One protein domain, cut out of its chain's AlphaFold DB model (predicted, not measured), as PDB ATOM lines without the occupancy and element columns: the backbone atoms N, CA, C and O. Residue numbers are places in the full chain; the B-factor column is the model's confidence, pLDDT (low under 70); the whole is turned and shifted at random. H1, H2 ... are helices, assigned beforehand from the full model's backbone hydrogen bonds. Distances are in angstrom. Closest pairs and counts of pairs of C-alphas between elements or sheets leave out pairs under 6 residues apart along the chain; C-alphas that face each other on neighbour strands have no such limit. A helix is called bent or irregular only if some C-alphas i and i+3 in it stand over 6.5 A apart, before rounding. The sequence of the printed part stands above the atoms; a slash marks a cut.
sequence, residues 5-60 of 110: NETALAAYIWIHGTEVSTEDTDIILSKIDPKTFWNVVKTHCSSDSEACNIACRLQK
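AT A GLANCE: This is residues 5 to 60 of the 110 residues of the protein "Dimer_Tnp_hAT domain-containing protein" of Orchesella cincta (UniProt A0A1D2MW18). A helical hairpin, H3 and H4 side by side, makes one end of this small domain, and a crossed pair of helices, H1 and H2, makes the other. H1 links the two halves: it packs across H3 on the side away from H4, so that the contacts run in series from H2 to H1 to H3 to H4. The printed part has 56 residues with four named helices, H1, H2, H3 and H4 in that order along the chain, and no named strand; the class is all helix. The whole is compact, with a radius of gyration of the C-alphas of 11.2 A, and its C-alphas span 30 by 21 by 17 A.

HOW THE PARTS SIT: H1, residues 5 to 16, touches H2, residues 22 to 31; their closest C-alphas, those of Asn 5 and Thr 25, are 6.5 A apart. The two run the same way at a steep tilt of 59 degrees. With residues 7 to 11 alone, H1 also touches H3, residues 34 to 44, and the closest C-alphas are those of Ala 11 and Val 40, 6.1 A apart. The lines of H1 and H3 are about perpendicular, at 81 degrees. H2 and H3 are apart, though they follow each other in the chain. H3 and H4, residues 49 to 58, touch and form a helical hairpin, running opposite ways at a shallow tilt of 18 degrees; their closest C-alphas, those of Lys 42 and Cys 52, are 5.9 A apart. H4 is apart from both H1 and H2. Of the 3 pairs of helices that touch, 1 is at a shallow tilt, and the helix packing is mostly crossed, but only just. In H1, H3 and H4 every O i to N i+4 pair is within hydrogen-bond range; in H2 4 of 6 are.

IN THESE COORDINATES: H1 begins with C-alpha 5 at (22.008, 1.722, -55.599) and measures 16.2 A from first to last C-alpha. H2, 15.0 A long, is irregular: C-alphas 23 and 26 are 8.2 A apart. H3 begins with C-alpha 34 at (27.188, 8.638, -44.077) and is 15.5 A long. H4, 14.3 A long, ends with C-alpha 58 at (37.029, 5.097, -41.070).

THE WHOLE: The two C-alphas farthest apart, those of Ser 21 and Lys 60, are 31.6 A from each other. The printed part, residues 5 to 60, has no cut, and its links, from H1 to H2, from H2 to H3 and from H3 to H4, are tight. The mean pLDDT of the printed part is 73.4; 24 residues are under 70, namely 5 to 12, 14 to 15, 17 to 25 and 44 to 48.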
ATOM      1  N   ASN A   5      23.154   0.848 -55.348       65.69
ATOM      2  CA  ASN A   5      22.008   1.722 -55.599       65.69
ATOM      3  C   ASN A   5      20.709   1.192 -54.964       65.69
ATOM      4  O   ASN A   5      19.998   1.955 -54.319       65.69
ATOM      5  N   GLU A   6      20.426  -0.107 -55.071       66.69
ATOM      6  CA  GLU A   6      19.259  -0.748 -54.454       66.69
ATOM      7  C   GLU A   6      19.374  -0.737 -52.927       66.69
ATOM      8  O   GLU A   6      18.403  -0.470 -52.222       66.69
ATOM      9  N   THR A   7      20.587  -0.945 -52.409       68.69
ATOM     10  CA  THR A   7      20.878  -0.848 -50.974       68.69
ATOM     11  C   THR A   7      20.693   0.578 -50.444       68.69
ATOM     12  O   THR A   7      20.141   0.763 -49.359       68.69
ATOM     13  N   ALA A   8      21.104   1.594 -51.206       65.12
ATOM     14  CA  ALA A   8      20.884   2.998 -50.862       65.12
ATOM     15  C   ALA A   8      19.410   3.399 -50.885       65.12
ATOM     16  O   ALA A   8      18.954   4.083 -49.967       65.12
ATOM     17  N   LEU A   9      18.655   2.919 -51.872       66.94
ATOM     18  CA  LEU A   9      17.218   3.152 -51.956       66.94
ATOM     19  C   LEU A   9      16.482   2.505 -50.774       66.94
ATOM     20  O   LEU A   9      15.683   3.160 -50.111       66.94
ATOM     21  N   ALA A  10      16.805   1.246 -50.456       69.50
ATOM     22  CA  ALA A  10      16.222   0.525 -49.326       69.50
ATOM     23  C   ALA A  10      16.538   1.206 -47.985       69.50
ATOM     24  O   ALA A  10      15.652   1.346 -47.140       69.50
ATOM     25  N   ALA A  11      17.774   1.682 -47.802       67.38
ATOM     26  CA  ALA A  11      18.155   2.439 -46.615       67.38
ATOM     27  C   ALA A  11      17.386   3.767 -46.512       67.38
ATOM     28  O   ALA A  11      16.889   4.100 -45.440       67.38
ATOM     29  N   TYR A  12      17.235   4.506 -47.613       67.38
ATOM     30  CA  TYR A  12      16.494   5.769 -47.624       67.38
ATOM     31  C   TYR A  12      15.000   5.584 -47.351       67.38
ATOM     32  O   TYR A  12      14.439   6.304 -46.527       67.38
ATOM     33  N   ILE A  13      14.364   4.599 -47.995       71.25
ATOM     34  CA  ILE A  13      12.958   4.244 -47.757       71.25
ATOM     35  C   ILE A  13      12.761   3.860 -46.289       71.25
ATOM     36  O   ILE A  13      11.779   4.269 -45.678       71.25
ATOM     37  N   TRP A  14      13.706   3.136 -45.689       69.50
ATOM     38  CA  TRP A  14      13.630   2.786 -44.274       69.50
ATOM     39  C   TRP A  14      13.765   4.006 -43.346       69.50
ATOM     40  O   TRP A  14      13.036   4.106 -42.364       69.50
ATOM     41  N   ILE A  15      14.660   4.949 -43.659       66.88
ATOM     42  CA  ILE A  15      14.881   6.154 -42.840       66.88
ATOM     43  C   ILE A  15      13.719   7.155 -42.975       66.88
ATOM     44  O   ILE A  15      13.320   7.764 -41.985       66.88
ATOM     45  N   HIS A  16      13.188   7.348 -44.187       70.88
ATOM     46  CA  HIS A  16      12.261   8.444 -44.506       70.88
ATOM     47  C   HIS A  16      10.831   8.000 -44.851       70.88
ATOM     48  O   HIS A  16       9.942   8.845 -44.934       70.88
ATOM     49  N   GLY A  17      10.580   6.703 -45.045       66.75
ATOM     50  CA  GLY A  17       9.247   6.155 -45.324       66.75
ATOM     51  C   GLY A  17       8.666   6.527 -46.693       66.75
ATOM     52  O   GLY A  17       7.476   6.329 -46.921       66.75
ATOM     53  N   THR A  18       9.472   7.085 -47.598       65.12
ATOM     54  CA  THR A  18       9.036   7.560 -48.919       65.12
ATOM     55  C   THR A  18       9.671   6.742 -50.032       65.12
ATOM     56  O   THR A  18      10.899   6.678 -50.111       65.12
ATOM     57  N   GLU A  19       8.848   6.174 -50.914       63.62
ATOM     58  CA  GLU A  19       9.311   5.575 -52.167       63.62
ATOM     59  C   GLU A  19       9.810   6.680 -53.103       63.62
ATOM     60  O   GLU A  19       9.083   7.621 -53.424       63.62
ATOM     61  N   VAL A  20      11.073   6.584 -53.512       63.19
ATOM     62  CA  VAL A  20      11.706   7.515 -54.452       63.19
ATOM     63  C   VAL A  20      12.194   6.727 -55.660       63.19
ATOM     64  O   VAL A  20      12.628   5.583 -55.522       63.19
ATOM     65  N   SER A  21      12.092   7.333 -56.845       62.78
ATOM     66  CA  SER A  21      12.564   6.750 -58.103       62.78
ATOM     67  C   SER A  21      14.052   6.389 -58.036       62.78
ATOM     68  O   SER A  21      14.864   7.120 -57.467       62.78
ATOM     69  N   THR A  22      14.426   5.278 -58.673       63.88
ATOM     70  CA  THR A  22      15.815   4.803 -58.799       63.88
ATOM     71  C   THR A  22      16.731   5.749 -59.579       63.88
ATOM     72  O   THR A  22      17.944   5.580 -59.528       63.88
ATOM     73  N   GLU A  23      16.179   6.731 -60.293       63.53
ATOM     74  CA  GLU A  23      16.949   7.724 -61.058       63.53
ATOM     75  C   GLU A  23      17.525   8.855 -60.177       63.53
ATOM     76  O   GLU A  23      18.457   9.534 -60.596       63.53
ATOM     77  N   ASP A  24      17.059   9.001 -58.929       67.75
ATOM     78  CA  ASP A  24      17.451  10.087 -58.011       67.75
ATOM     79  C   ASP A  24      18.432   9.644 -56.900       67.75
ATOM     80  O   ASP A  24      18.582  10.316 -55.872       67.75
ATOM     81  N   THR A  25      19.123   8.511 -57.066       68.62
ATOM     82  CA  THR A  25      19.978   7.921 -56.014       68.62
ATOM     83  C   THR A  25      21.097   8.842 -55.540       68.62
ATOM     84  O   THR A  25      21.424   8.842 -54.355       68.62
ATOM     85  N   ASP A  26      21.653   9.668 -56.422       70.44
ATOM     86  CA  ASP A  26      22.727  10.602 -56.064       70.44
ATOM     87  C   ASP A  26      22.212  11.736 -55.166       70.44
ATOM     88  O   ASP A  26      22.871  12.140 -54.204       70.44
ATOM     89  N   ILE A  27      20.985  12.199 -55.419       76.06
ATOM     90  CA  ILE A  27      20.309  13.202 -54.591       76.06
ATOM     91  C   ILE A  27      20.006  12.608 -53.214       76.06
ATOM     92  O   ILE A  27      20.206  13.269 -52.195       76.06
ATOM     93  N   ILE A  28      19.567  11.354 -53.169       72.75
ATOM     94  CA  ILE A  28      19.316  10.617 -51.930       72.75
ATOM     95  C   ILE A  28      20.602  10.471 -51.107       72.75
ATOM     96  O   ILE A  28      20.626  10.836 -49.933       72.75
ATOM     97  N   LEU A  29      21.688  10.001 -51.725       71.25
ATOM     98  CA  LEU A  29      22.978   9.814 -51.058       71.25
ATOM     99  C   LEU A  29      23.544  11.127 -50.509       71.25
ATOM    100  O   LEU A  29      24.171  11.118 -49.454       71.25
ATOM    101  N   SER A  30      23.278  12.259 -51.168       77.06
ATOM    102  CA  SER A  30      23.692  13.577 -50.671       77.06
ATOM    103  C   SER A  30      22.964  14.026 -49.394       77.06
ATOM    104  O   SER A  30      23.478  14.869 -48.661       77.06
ATOM    105  N   LYS A  31      21.776  13.470 -49.116       79.38
ATOM    106  CA  LYS A  31      20.928  13.838 -47.970       79.38
ATOM    107  C   LYS A  31      21.115  12.931 -46.757       79.38
ATOM    108  O   LYS A  31      20.782  13.336 -45.646       79.38
ATOM    109  N   ILE A  32      21.610  11.711 -46.957       80.75
ATOM    110  CA  ILE A  32      21.803  10.749 -45.873       80.75
ATOM    111  C   ILE A  32      23.153  11.004 -45.208       80.75
ATOM    112  O   ILE A  32      24.194  11.011 -45.863       80.75
ATOM    113  N   ASP A  33      23.152  11.136 -43.881       83.06
ATOM    114  CA  ASP A  33      24.396  11.132 -43.120       83.06
ATOM    115  C   ASP A  33      25.153   9.802 -43.347       83.06
ATOM    116  O   ASP A  33      24.600   8.721 -43.099       83.06
ATOM    117  N   PRO A  34      26.431   9.842 -43.768       81.81
ATOM    118  CA  PRO A  34      27.188   8.638 -44.077       81.81
ATOM    119  C   PRO A  34      27.269   7.631 -42.923       81.81
ATOM    120  O   PRO A  34      27.371   6.434 -43.188       81.81
ATOM    121  N   LYS A  35      27.230   8.055 -41.649       81.56
ATOM    122  CA  LYS A  35      27.233   7.108 -40.515       81.56
ATOM    123  C   LYS A  35      25.912   6.368 -40.432       81.56
ATOM    124  O   LYS A  35      25.899   5.153 -40.247       81.56
ATOM    125  N   THR A  36      24.814   7.095 -40.596       81.06
ATOM    126  CA  THR A  36      23.465   6.525 -40.628       81.06
ATOM    127  C   THR A  36      23.334   5.507 -41.756       81.06
ATOM    128  O   THR A  36      22.891   4.389 -41.506       81.06
ATOM    129  N   PHE A  37      23.827   5.831 -42.955       82.94
ATOM    130  CA  PHE A  37      23.831   4.912 -44.094       82.94
ATOM    131  C   PHE A  37      24.526   3.581 -43.770       82.94
ATOM    132  O   PHE A  37      23.897   2.526 -43.818       82.94
ATOM    133  N   TRP A  38      25.804   3.609 -43.370       81.31
ATOM    134  CA  TRP A  38      26.559   2.376 -43.116       81.31
ATOM    135  C   TRP A  38      26.035   1.578 -41.917       81.31
ATOM    136  O   TRP A  38      26.153   0.352 -41.906       81.31
ATOM    137  N   ASN A  39      25.414   2.237 -40.933       79.25
ATOM    138  CA  ASN A  39      24.725   1.546 -39.845       79.25
ATOM    139  C   ASN A  39      23.503   0.768 -40.351       79.25
ATOM    140  O   ASN A  39      23.348  -0.393 -39.982       79.25
ATOM    141  N   VAL A  40      22.681   1.372 -41.215       77.88
ATOM    142  CA  VAL A  40      21.496   0.727 -41.808       77.88
ATOM    143  C   VAL A  40      21.895  -0.418 -42.740       77.88
ATOM    144  O   VAL A  40      21.317  -1.502 -42.675       77.88
ATOM    145  N   VAL A  41      22.938  -0.229 -43.556       78.81
ATOM    146  CA  VAL A  41      23.485  -1.307 -44.396       78.81
ATOM    147  C   VAL A  41      23.965  -2.466 -43.530       78.81
ATOM    148  O   VAL A  41      23.636  -3.612 -43.808       78.81
ATOM    149  N   LYS A  42      24.667  -2.190 -42.428       76.56
ATOM    150  CA  LYS A  42      25.132  -3.230 -41.507       76.56
ATOM    151  C   LYS A  42      23.989  -4.000 -40.832       76.56
ATOM    152  O   LYS A  42      24.158  -5.185 -40.552       76.56
ATOM    153  N   THR A  43      22.867  -3.351 -40.512       74.69
ATOM    154  CA  THR A  43      21.735  -4.007 -39.832       74.69
ATOM    155  C   THR A  43      20.829  -4.780 -40.785       74.69
ATOM    156  O   THR A  43      20.268  -5.792 -40.371       74.69
ATOM    157  N   HIS A  44      20.686  -4.334 -42.038       68.75
ATOM    158  CA  HIS A  44      19.699  -4.884 -42.977       68.75
ATOM    159  C   HIS A  44      20.290  -5.609 -44.188       68.75
ATOM    160  O   HIS A  44      19.625  -6.477 -44.751       68.75
ATOM    161  N   CYS A  45      21.525  -5.307 -44.587       64.31
ATOM    162  CA  CYS A  45      22.199  -5.999 -45.678       64.31
ATOM    163  C   CYS A  45      23.255  -6.956 -45.118       64.31
ATOM    164  O   CYS A  45      24.319  -6.560 -44.656       64.31
ATOM    165  N   SER A  46      22.974  -8.256 -45.214       58.00
ATOM    166  CA  SER A  46      23.877  -9.340 -44.799       58.00
ATOM    167  C   SER A  46      25.160  -9.456 -45.641       58.00
ATOM    168  O   SER A  46      25.972 -10.347 -45.402       58.00
ATOM    169  N   SER A  47      25.336  -8.610 -46.659       60.16
ATOM    170  CA  SER A  47      26.485  -8.618 -47.566       60.16
ATOM    171  C   SER A  47      27.659  -7.834 -46.970       60.16
ATOM    172  O   SER A  47      27.582  -6.620 -46.809       60.16
ATOM    173  N   ASP A  48      28.735  -8.556 -46.651       64.75
ATOM    174  CA  ASP A  48      30.031  -8.067 -46.159       64.75
ATOM    175  C   ASP A  48      29.978  -7.124 -44.948       64.75
ATOM    176  O   ASP A  48      30.362  -5.950 -44.982       64.75
ATOM    177  N   SER A  49      29.607  -7.711 -43.803       70.31
ATOM    178  CA  SER A  49      29.746  -7.111 -42.465       70.31
ATOM    179  C   SER A  49      31.139  -6.507 -42.229       70.31
ATOM    180  O   SER A  49      31.270  -5.476 -41.568       70.31
ATOM    181  N   GLU A  50      32.193  -7.101 -42.795       80.69
ATOM    182  CA  GLU A  50      33.562  -6.606 -42.655       80.69
ATOM    183  C   GLU A  50      33.782  -5.257 -43.355       80.69
ATOM    184  O   GLU A  50      34.300  -4.329 -42.729       80.69
ATOM    185  N   ALA A  51      33.302  -5.093 -44.591       80.06
ATOM    186  CA  ALA A  51      33.383  -3.825 -45.315       80.06
ATOM    187  C   ALA A  51      32.600  -2.715 -44.594       80.06
ATOM    188  O   ALA A  51      33.112  -1.610 -44.406       80.06
ATOM    189  N   CYS A  52      31.405  -3.035 -44.087       80.38
ATOM    190  CA  CYS A  52      30.612  -2.098 -43.289       80.38
ATOM    191  C   CYS A  52      31.332  -1.705 -41.989       80.38
ATOM    192  O   CYS A  52      31.373  -0.534 -41.620       80.38
ATOM    193  N   ASN A  53      31.960  -2.665 -41.301       82.00
ATOM    194  CA  ASN A  53      32.740  -2.389 -40.093       82.00
ATOM    195  C   ASN A  53      33.949  -1.487 -40.373       82.00
ATOM    196  O   ASN A  53      34.256  -0.615 -39.554       82.00
ATOM    197  N   ILE A  54      34.622  -1.676 -41.511       86.75
ATOM    198  CA  ILE A  54      35.722  -0.812 -41.950       86.75
ATOM    199  C   ILE A  54      35.198   0.598 -42.232       86.75
ATOM    200  O   ILE A  54      35.747   1.556 -41.689       86.75
ATOM    201  N   ALA A  55      34.102   0.740 -42.981       85.06
ATOM    202  CA  ALA A  55      33.494   2.039 -43.271       85.06
ATOM    203  C   ALA A  55      33.089   2.790 -41.988       85.06
ATOM    204  O   ALA A  55      33.471   3.946 -41.793       85.06
ATOM    205  N   CYS A  56      32.423   2.111 -41.048       82.94
ATOM    206  CA  CYS A  56      32.072   2.684 -39.745       82.94
ATOM    207  C   CYS A  56      33.301   3.079 -38.908       82.94
ATOM    208  O   CYS A  56      33.223   3.998 -38.090       82.94
ATOM    209  N   ARG A  57      34.435   2.379 -39.049       85.25
ATOM    210  CA  ARG A  57      35.694   2.721 -38.362       85.25
ATOM    211  C   ARG A  57      36.388   3.917 -39.003       85.25
ATOM    212  O   ARG A  57      36.846   4.790 -38.270       85.25
ATOM    213  N   LEU A  58      36.430   3.984 -40.331       87.06
ATOM    214  CA  LEU A  58      37.029   5.097 -41.070       87.06
ATOM    215  C   LEU A  58      36.365   6.430 -40.719       87.06
ATOM    216  O   LEU A  58      37.049   7.420 -40.494       87.06
ATOM    217  N   GLN A  59      35.044   6.440 -40.554       83.00
ATOM    218  CA  GLN A  59      34.290   7.640 -40.173       83.00
ATOM    219  C   GLN A  59      34.538   8.131 -38.737       83.00
ATOM    220  O   GLN A  59      34.059   9.202 -38.363       83.00
ATOM    221  N   LYS A  60      35.242   7.352 -37.905       81.75
ATOM    222  CA  LYS A  60      35.673   7.770 -36.560       81.75
ATOM    223  C   LYS A  60      37.052   8.422 -36.569       81.75
ATOM    224  O   LYS A  60      37.468   8.946 -35.539       81.75
TER     225      LYS A  60